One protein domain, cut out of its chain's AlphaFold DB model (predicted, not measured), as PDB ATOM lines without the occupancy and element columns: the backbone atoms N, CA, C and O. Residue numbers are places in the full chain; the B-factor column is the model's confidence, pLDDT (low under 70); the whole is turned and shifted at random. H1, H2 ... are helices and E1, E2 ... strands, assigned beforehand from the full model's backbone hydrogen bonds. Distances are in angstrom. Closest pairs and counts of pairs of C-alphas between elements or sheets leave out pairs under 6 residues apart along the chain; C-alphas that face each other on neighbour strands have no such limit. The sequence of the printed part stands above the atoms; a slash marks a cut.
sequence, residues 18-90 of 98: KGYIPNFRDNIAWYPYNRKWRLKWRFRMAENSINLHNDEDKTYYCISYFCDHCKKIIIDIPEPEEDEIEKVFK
ATOM      1  N   LYS A  18     104.021 149.976 138.473       93.69
ATOM      2  CA  LYS A  18     104.627 151.308 138.351       93.69
ATOM      3  C   LYS A  18     105.569 151.575 139.528       93.69
ATOM      4  O   LYS A  18     105.203 151.361 140.682       93.69
ATOM      5  N   GLY A  19     106.756 152.087 139.235       91.75
ATOM      6  CA  GLY A  19     107.780 152.475 140.200       91.75
ATOM      7  C   GLY A  19     108.668 153.593 139.654       91.75
ATOM      8  O   GLY A  19     108.324 154.256 138.674       91.75
ATOM      9  N   TYR A  20     109.816 153.812 140.294       88.75
ATOM     10  CA  TYR A  20     110.789 154.812 139.861       88.75
ATOM     11  C   TYR A  20     112.227 154.346 140.106       88.75
ATOM     12  O   TYR A  20     112.499 153.603 141.049       88.75
ATOM     13  N   ILE A  21     113.144 154.800 139.254       87.88
ATOM     14  CA  ILE A  21     114.590 154.646 139.438       87.88
ATOM     15  C   ILE A  21     115.118 155.986 139.959       87.88
ATOM     16  O   ILE A  21     115.011 156.983 139.239       87.88
ATOM     17  N   PRO A  22     115.648 156.051 141.192       83.56
ATOM     18  CA  PRO A  22     116.165 157.293 141.746       83.56
ATOM     19  C   PRO A  22     117.481 157.687 141.070       83.56
ATOM     20  O   PRO A  22     118.352 156.851 140.830       83.56
ATOM     21  N   ASN A  23     117.646 158.981 140.828       75.75
ATOM     22  CA  ASN A  23     118.893 159.617 140.441       75.75
ATOM     23  C   ASN A  23     119.357 160.537 141.581       75.75
ATOM     24  O   ASN A  23     118.566 161.265 142.172       75.75
ATOM     25  N   PHE A  24     120.651 160.504 141.897       66.44
ATOM     26  CA  PHE A  24     121.261 161.395 142.886       66.44
ATOM     27  C   PHE A  24     122.407 162.246 142.334       66.44
ATOM     28  O   PHE A  24     122.626 163.348 142.830       66.44
ATOM     29  N   ARG A  25     123.197 161.741 141.378       65.06
ATOM     30  CA  ARG A  25     124.442 162.404 140.942       65.06
ATOM     31  C   ARG A  25     124.723 162.335 139.445       65.06
ATOM     32  O   ARG A  25     125.398 163.232 138.953       65.06
ATOM     33  N   ASP A  26     124.247 161.307 138.751       68.00
ATOM     34  CA  ASP A  26     124.581 161.040 137.351       68.00
ATOM     35  C   ASP A  26     123.292 160.901 136.540       68.00
ATOM     36  O   ASP A  26     122.368 160.232 136.982       68.00
ATOM     37  N   ASN A  27     123.223 161.482 135.342       72.12
ATOM     38  CA  ASN A  27     122.040 161.361 134.483       72.12
ATOM     39  C   ASN A  27     121.638 159.891 134.283       72.12
ATOM     40  O   ASN A  27     122.465 159.059 133.900       72.12
ATOM     41  N   ILE A  28     120.354 159.580 134.487       80.38
ATOM     42  CA  ILE A  28     119.808 158.284 134.077       80.38
ATOM     43  C   ILE A  28     119.606 158.355 132.570       80.38
ATOM     44  O   ILE A  28     118.696 159.024 132.086       80.38
ATOM     45  N   ALA A  29     120.471 157.666 131.835       81.44
ATOM     46  CA  ALA A  29     120.416 157.601 130.388       81.44
ATOM     47  C   ALA A  29     120.714 156.183 129.893       81.44
ATOM     48  O   ALA A  29     121.482 155.433 130.502       81.44
ATOM     49  N   TRP A  30     120.101 155.817 128.771       84.00
ATOM     50  CA  TRP A  30     120.393 154.574 128.068       84.00
ATOM     51  C   TRP A  30     121.523 154.788 127.060       84.00
ATOM     52  O   TRP A  30     121.534 155.777 126.324       84.00
ATOM     53  N   TYR A  31     122.452 153.833 127.001       80.75
ATOM     54  CA  TYR A  31     123.585 153.844 126.078       80.75
ATOM     55  C   TYR A  31     123.593 152.563 125.248       80.75
ATOM     56  O   TYR A  31     123.441 151.473 125.811       80.75
ATOM     57  N   PRO A  32     123.840 152.651 123.931       77.94
ATOM     58  CA  PRO A  32     124.014 151.461 123.118       77.94
ATOM     59  C   PRO A  32     125.265 150.699 123.572       77.94
ATOM     60  O   PRO A  32     126.351 151.267 123.690       77.94
ATOM     61  N   TYR A  33     125.117 149.392 123.805       74.44
ATOM     62  CA  TYR A  33     126.162 148.526 124.372       74.44
ATOM     63  C   TYR A  33     127.494 148.579 123.606       74.44
ATOM     64  O   TYR A  33     128.574 148.496 124.187       74.44
ATOM     65  N   ASN A  34     127.426 148.743 122.285       73.00
ATOM     66  CA  ASN A  34     128.595 148.791 121.409       73.00
ATOM     67  C   ASN A  34     129.340 150.140 121.432       73.00
ATOM     68  O   ASN A  34     130.378 150.264 120.779       73.00
ATOM     69  N   ARG A  35     128.860 151.149 122.173       63.88
ATOM     70  CA  ARG A  35     129.527 152.449 122.292       63.88
ATOM     71  C   ARG A  35     130.029 152.666 123.711       63.88
ATOM     72  O   ARG A  35     129.284 152.668 124.682       63.88
ATOM     73  N   LYS A  36     131.341 152.878 123.827       56.34
ATOM     74  CA  LYS A  36     131.984 153.159 125.112       56.34
ATOM     75  C   LYS A  36     131.499 154.506 125.646       56.34
ATOM     76  O   LYS A  36     131.726 155.529 124.997       56.34
ATOM     77  N   TRP A  37     130.934 154.507 126.854       55.00
ATOM     78  CA  TRP A  37     130.781 155.714 127.662       55.00
ATOM     79  C   TRP A  37     132.154 156.388 127.778       55.00
ATOM     80  O   TRP A  37     133.087 155.854 128.386       55.00
ATOM     81  N   ARG A  38     132.330 157.555 127.151       56.12
ATOM     82  CA  ARG A  38     133.573 158.317 127.282       56.12
ATOM     83  C   ARG A  38     133.503 159.106 128.588       56.12
ATOM     84  O   ARG A  38     133.063 160.246 128.597       56.12
ATOM     85  N   LEU A  39     134.012 158.493 129.661       48.78
ATOM     86  CA  LEU A  39     134.154 158.987 131.051       48.78
ATOM     87  C   LEU A  39     134.691 160.424 131.232       48.78
ATOM     88  O   LEU A  39     134.731 160.918 132.352       48.78
ATOM     89  N   LYS A  40     135.130 161.106 130.168       45.28
ATOM     90  CA  LYS A  40     135.764 162.428 130.247       45.28
ATOM     91  C   LYS A  40     134.788 163.593 130.417       45.28
ATOM     92  O   LYS A  40     135.245 164.699 130.675       45.28
ATOM     93  N   TRP A  41     133.480 163.371 130.313       48.06
ATOM     94  CA  TRP A  41     132.498 164.449 130.404       48.06
ATOM     95  C   TRP A  41     131.305 164.000 131.242       48.06
ATOM     96  O   TRP A  41     130.340 163.470 130.708       48.06
ATOM     97  N   ARG A  42     131.368 164.243 132.558       44.00
ATOM     98  CA  ARG A  42     130.288 163.975 133.535       44.00
ATOM     99  C   ARG A  42     128.916 164.563 133.156       44.00
ATOM    100  O   ARG A  42     127.926 164.201 133.769       44.00
ATOM    101  N   PHE A  43     128.866 165.431 132.146       47.78
ATOM    102  CA  PHE A  43     127.670 166.153 131.718       47.78
ATOM    103  C   PHE A  43     127.419 166.104 130.204       47.78
ATOM    104  O   PHE A  43     126.508 166.768 129.727       47.78
ATOM    105  N   ARG A  44     128.215 165.356 129.417       52.41
ATOM    106  CA  ARG A  44     127.899 165.142 127.993       52.41
ATOM    107  C   ARG A  44     127.379 163.734 127.791       52.41
ATOM    108  O   ARG A  44     128.125 162.761 127.893       52.41
ATOM    109  N   MET A  45     126.097 163.670 127.461       57.41
ATOM    110  CA  MET A  45     125.457 162.505 126.874       57.41
ATOM    111  C   MET A  45     126.262 162.036 125.655       57.41
ATOM    112  O   MET A  45     126.806 162.846 124.900       57.41
ATOM    113  N   ALA A  46     126.428 160.721 125.522       59.88
ATOM    114  CA  ALA A  46     127.130 160.175 124.370       59.88
ATOM    115  C   ALA A  46     126.276 160.406 123.119       59.88
ATOM    116  O   ALA A  46     125.053 160.483 123.195       59.88
ATOM    117  N   GLU A  47     126.910 160.485 121.953       61.72
ATOM    118  CA  GLU A  47     126.179 160.527 120.688       61.72
ATOM    119  C   GLU A  47     125.234 159.308 120.607       61.72
ATOM    120  O   GLU A  47     125.691 158.164 120.717       61.72
ATOM    121  N   ASN A  48     123.928 159.564 120.459       69.19
ATOM    122  CA  ASN A  48     122.825 158.589 120.467       69.19
ATOM    123  C   ASN A  48     122.445 157.960 121.825       69.19
ATOM    124  O   ASN A  48     121.754 156.938 121.841       69.19
ATOM    125  N   SER A  49     122.871 158.520 122.964       74.50
ATOM    126  CA  SER A  49     122.276 158.139 124.255       74.50
ATOM    127  C   SER A  49     120.905 158.780 124.442       74.50
ATOM    128  O   SER A  49     120.690 159.901 123.989       74.50
ATOM    129  N   ILE A  50     120.009 158.089 125.144       80.06
ATOM    130  CA  ILE A  50     118.630 158.536 125.383       80.06
ATOM    131  C   ILE A  50     118.510 158.966 126.840       80.06
ATOM    132  O   ILE A  50     118.832 158.172 127.728       80.06
ATOM    133  N   ASN A  51     118.074 160.203 127.090       80.62
ATOM    134  CA  ASN A  51     117.801 160.660 128.450       80.62
ATOM    135  C   ASN A  51     116.502 160.015 128.949       80.62
ATOM    136  O   ASN A  51     115.509 160.001 128.229       80.62
ATOM    137  N   LEU A  52     116.527 159.430 130.147       84.50
ATOM    138  CA  LEU A  52     115.394 158.680 130.700       84.50
ATOM    139  C   LEU A  52     114.703 159.397 131.867       84.50
ATOM    140  O   LEU A  52     113.752 158.856 132.428       84.50
ATOM    141  N   HIS A  53     115.179 160.574 132.270       77.62
ATOM    142  CA  HIS A  53     114.510 161.404 133.273       77.62
ATOM    143  C   HIS A  53     113.931 162.665 132.630       77.62
ATOM    144  O   HIS A  53     114.438 163.117 131.604       77.62
ATOM    145  N   ASN A  54     112.860 163.195 133.226       68.44
ATOM    146  CA  ASN A  54     112.269 164.463 132.812       68.44
ATOM    147  C   ASN A  54     113.015 165.615 133.500       68.44
ATOM    148  O   ASN A  54     113.010 165.709 134.730       68.44
ATOM    149  N   ASP A  55     113.643 166.483 132.711       61.72
ATOM    150  CA  ASP A  55     114.364 167.649 133.222       61.72
ATOM    151  C   ASP A  55     113.409 168.757 133.716       61.72
ATOM    152  O   ASP A  55     113.783 169.548 134.588       61.72
ATOM    153  N   GLU A  56     112.160 168.792 133.231       57.78
ATOM    154  CA  GLU A  56     111.184 169.841 133.561       57.78
ATOM    155  C   GLU A  56     110.749 169.812 135.028       57.78
ATOM    156  O   GLU A  56     110.633 170.851 135.684       57.78
ATOM    157  N   ASP A  57     110.568 168.615 135.582       53.47
ATOM    158  CA  ASP A  57     110.024 168.455 136.928       53.47
ATOM    159  C   ASP A  57     111.076 168.691 138.025       53.47
ATOM    160  O   ASP A  57     110.761 168.587 139.213       53.47
ATOM    161  N   LYS A  58     112.347 168.962 137.667       53.34
ATOM    162  CA  LYS A  58     113.509 168.959 138.589       53.34
ATOM    163  C   LYS A  58     113.578 167.698 139.460       53.34
ATOM    164  O   LYS A  58     114.249 167.673 140.497       53.34
ATOM    165  N   THR A  59     112.856 166.657 139.067       55.62
ATOM    166  CA  THR A  59     112.786 165.409 139.788       55.62
ATOM    167  C   THR A  59     113.833 164.496 139.193       55.62
ATOM    168  O   THR A  59     113.760 164.043 138.057       55.62
ATOM    169  N   TYR A  60     114.859 164.231 139.989       72.25
ATOM    170  CA  TYR A  60     115.925 163.305 139.648       72.25
ATOM    171  C   TYR A  60     115.412 161.861 139.777       72.25
ATOM    172  O   TYR A  60     115.906 161.089 140.590       72.25
ATOM    173  N   TYR A  61     114.374 161.475 139.036       77.75
ATOM    174  CA  TYR A  61     113.945 160.084 138.945       77.75
ATOM    175  C   TYR A  61     113.360 159.765 137.572       77.75
ATOM    176  O   TYR A  61     112.839 160.620 136.866       77.75
ATOM    177  N   CYS A  62     113.444 158.494 137.201       86.19
ATOM    178  CA  CYS A  62     112.868 157.953 135.979       86.19
ATOM    179  C   CYS A  62     111.662 157.079 136.347       86.19
ATOM    180  O   CYS A  62     111.811 156.139 137.134       86.19
ATOM    181  N   ILE A  63     110.471 157.383 135.818       88.25
ATOM    182  CA  ILE A  63     109.299 156.509 135.974       88.25
ATOM    183  C   ILE A  63     109.558 155.221 135.198       88.25
ATOM    184  O   ILE A  63     109.988 155.243 134.049       88.25
ATOM    185  N   SER A  64     109.290 154.087 135.834       92.06
ATOM    186  CA  SER A  64     109.501 152.784 135.218       92.06
ATOM    187  C   SER A  64     108.421 151.789 135.622       92.06
ATOM    188  O   SER A  64     107.710 151.976 136.610       92.06
ATOM    189  N   TYR A  65     108.304 150.717 134.849       94.75
ATOM    190  CA  TYR A  65     107.315 149.670 135.047       94.75
ATOM    191  C   TYR A  65     108.018 148.326 135.133       94.75
ATOM    192  O   TYR A  65     108.722 147.924 134.207       94.75
ATOM    193  N   PHE A  66     107.836 147.619 136.241       96.19
ATOM    194  CA  PHE A  66     108.445 146.317 136.476       96.19
ATOM    195  C   PHE A  66     107.435 145.195 136.239       96.19
ATOM    196  O   PHE A  66     106.345 145.189 136.809       96.19
ATOM    197  N   CYS A  67     107.806 144.220 135.412       96.50
ATOM    198  CA  CYS A  67     107.056 142.981 135.262       96.50
ATOM    199  C   CYS A  67     107.665 141.899 136.158       96.50
ATOM    200  O   CYS A  67     108.773 141.424 135.888       96.50
ATOM    201  N   ASP A  68     106.920 141.457 137.171       95.94
ATOM    202  CA  ASP A  68     107.404 140.439 138.106       95.94
ATOM    203  C   ASP A  68     107.592 139.057 137.454       95.94
ATOM    204  O   ASP A  68     108.452 138.287 137.870       95.94
ATOM    205  N   HIS A  69     106.865 138.766 136.374       97.00
ATOM    206  CA  HIS A  69     106.973 137.491 135.664       97.00
ATOM    207  C   HIS A  69     108.231 137.417 134.782       97.00
ATOM    208  O   HIS A  69     109.034 136.496 134.900       97.00
ATOM    209  N   CYS A  70     108.449 138.410 133.912       96.12
ATOM    210  CA  CYS A  70     109.604 138.430 133.003       96.12
ATOM    211  C   CYS A  70     110.879 139.016 133.623       96.12
ATOM    212  O   CYS A  70     111.932 138.982 132.981       96.12
ATOM    213  N   LYS A  71     110.781 139.604 134.822       96.25
ATOM    214  CA  LYS A  71     111.859 140.348 135.492       96.25
ATOM    215  C   LYS A  71     112.465 141.438 134.597       96.25
ATOM    216  O   LYS A  71     113.671 141.674 134.600       96.25
ATOM    217  N   LYS A  72     111.620 142.082 133.787       95.25
ATOM    218  CA  LYS A  72     112.000 143.194 132.905       95.25
ATOM    219  C   LYS A  72     111.436 144.498 133.437       95.25
ATOM    220  O   LYS A  72     110.343 144.518 134.003       95.25
ATOM    221  N   ILE A  73     112.187 145.564 133.203       94.81
ATOM    222  CA  ILE A  73     111.770 146.939 133.447       94.81
ATOM    223  C   ILE A  73     111.546 147.602 132.089       94.81
ATOM    224  O   ILE A  73     112.350 147.409 131.176       94.81
ATOM    225  N   ILE A  74     110.457 148.352 131.971       93.00
ATOM    226  CA  ILE A  74     110.153 149.206 130.822       93.00
ATOM    227  C   ILE A  74     110.132 150.644 131.291       93.00
ATOM    228  O   ILE A  74     109.685 150.944 132.397       93.00
ATOM    229  N   ILE A  75     110.668 151.507 130.445       91.00
ATOM    230  CA  ILE A  75     110.769 152.937 130.661       91.00
ATOM    231  C   ILE A  75     110.256 153.567 129.378       91.00
ATOM    232  O   ILE A  75     110.767 153.251 128.301       91.00
ATOM    233  N   ASP A  76     109.250 154.419 129.507       86.00
ATOM    234  CA  ASP A  76     108.822 155.259 128.401       86.00
ATOM    235  C   ASP A  76     109.846 156.378 128.241       86.00
ATOM    236  O   ASP A  76     110.308 156.964 129.225       86.00
ATOM    237  N   ILE A  77     110.244 156.642 127.000       83.88
ATOM    238  CA  ILE A  77     111.139 157.758 126.712       83.88
ATOM    239  C   ILE A  77     110.301 159.031 126.876       83.88
ATOM    240  O   ILE A  77     109.263 159.123 126.217       83.88
ATOM    241  N   PRO A  78     110.699 159.981 127.742       74.31
ATOM    242  CA  PRO A  78     110.006 161.261 127.823       74.31
ATOM    243  C   PRO A  78     110.042 161.925 126.443       74.31
ATOM    244  O   PRO A  78     111.087 161.921 125.790       74.31
ATOM    245  N   GLU A  79     108.901 162.433 125.973       68.25
ATOM    246  CA  GLU A  79     108.846 163.130 124.688       68.25
ATOM    247  C   GLU A  79     109.792 164.339 124.746       68.25
ATOM    248  O   GLU A  79     109.649 165.172 125.642       68.25
ATOM    249  N   PRO A  80     110.799 164.423 123.862       59.59
ATOM    250  CA  PRO A  80     111.626 165.614 123.789       59.59
ATOM    251  C   PRO A  80     110.805 166.765 123.194       59.59
ATOM    252  O   PRO A  80     109.953 166.529 122.335       59.59
ATOM    253  N   GLU A  81     111.093 168.008 123.590       54.81
ATOM    254  CA  GLU A  81     110.571 169.181 122.877       54.81
ATOM    255  C   GLU A  81     110.930 169.089 121.374       54.81
ATOM    256  O   GLU A  81     111.970 168.524 121.007       54.81
ATOM    257  N   GLU A  82     110.053 169.608 120.501       49.50
ATOM    258  CA  GLU A  82     110.073 169.405 119.035       49.50
ATOM    259  C   GLU A  82     111.454 169.658 118.384       49.50
ATOM    260  O   GLU A  82     111.822 169.009 117.400       49.50
ATOM    261  N   ASP A  83     112.261 170.522 118.995       49.97
ATOM    262  CA  ASP A  83     113.579 170.979 118.550       49.97
ATOM    263  C   ASP A  83     114.695 169.910 118.652       49.97
ATOM    264  O   ASP A  83     115.744 170.018 118.006       49.97
ATOM    265  N   GLU A  84     114.502 168.860 119.458       50.47
ATOM    266  CA  GLU A  84     115.485 167.784 119.696       50.47
ATOM    267  C   GLU A  84     115.160 166.493 118.910       50.47
ATOM    268  O   GLU A  84     116.045 165.655 118.684       50.47
ATOM    269  N   ILE A  85     113.923 166.355 118.407       48.62
ATOM    270  CA  ILE A  85     113.434 165.190 117.643       48.62
ATOM    271  C   ILE A  85     114.304 164.939 116.399       48.62
ATOM    272  O   ILE A  85     114.669 163.798 116.094       48.62
ATOM    273  N   GLU A  86     114.717 166.002 115.704       46.06
ATOM    274  CA  GLU A  86     115.494 165.885 114.466       46.06
ATOM    275  C   GLU A  86     116.905 165.297 114.685       46.06
ATOM    276  O   GLU A  86     117.476 164.700 113.768       46.06
ATOM    277  N   LYS A  87     117.467 165.417 115.898       48.44
ATOM    278  CA  LYS A  87     118.782 164.854 116.253       48.44
ATOM    279  C   LYS A  87     118.687 163.406 116.725       48.44
ATOM    280  O   LYS A  87     119.564 162.612 116.388       48.44
ATOM    281  N   VAL A  88     117.638 163.052 117.473       51.28
ATOM    282  CA  VAL A  88     117.460 161.698 118.027       51.28
ATOM    283  C   VAL A  88     117.215 160.675 116.914       51.28
ATOM    284  O   VAL A  88     117.806 159.597 116.933       51.28
ATOM    285  N   PHE A  89     116.411 161.014 115.900       50.81
ATOM    286  CA  PHE A  89     116.005 160.045 114.872       50.81
ATOM    287  C   PHE A  89     116.902 159.999 113.624       50.81
ATOM    288  O   PHE A  89     116.926 158.973 112.945       50.81
ATOM    289  N   LYS A  90     117.721 161.026 113.336       48.34
ATOM    290  CA  LYS A  90     118.689 160.975 112.215       48.34
ATOM    291  C   LYS A  90     119.831 159.968 112.435       48.34
ATOM    292  O   LYS A  90     120.425 159.515 111.460       48.34
TER     293      LYS A  90
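Overview. This is residues 18 to 90 of the 98 residues of an uncharacterized protein of Acholeplasma palmae (strain ATCC 49389 / J233) (UniProt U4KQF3). Little regular structure: a small sheet of three strands at one end, a wide loop of residues 23 to 60, and a short helix, H1, away from the sheet. Of 73 printed residues, 24 are in named elements, E1, E2, E3 and H1 in that order; the class is mixed. E1, E2, E3 form a meander, each strand the antiparallel neighbour of the one before. The whole is only just compact, close to loose, with radius of gyration of the C-alphas 13.4 A and spans of 35 by 28 by 27 A.

Arrangement. E1, residues 18 to 22, and E2, residues 61 to 67, form an antiparallel hairpin; N 19 and O 64 are 2.8 A apart. E2 and E3, residues 72 to 74, form another; N 65 and O 74 are 2.8 A apart. H1, residues 82 to 90, is not on the sheet; 2 of 5 O i to N i+4 and 2 of 6 O i to N i+3 pairs are within hydrogen-bond range.

Along the chain. E1 begins at C-alpha 18 (104.627, 151.308, 138.351). E2 is 18.8 A long. H1 ends at C-alpha 90 (118.689, 160.975, 112.215).

Size, cuts and confidence. The printed part has no cut. The E1 to E2 link is long. pLDDT is under 70 at 35 residues, among them 79 to 90.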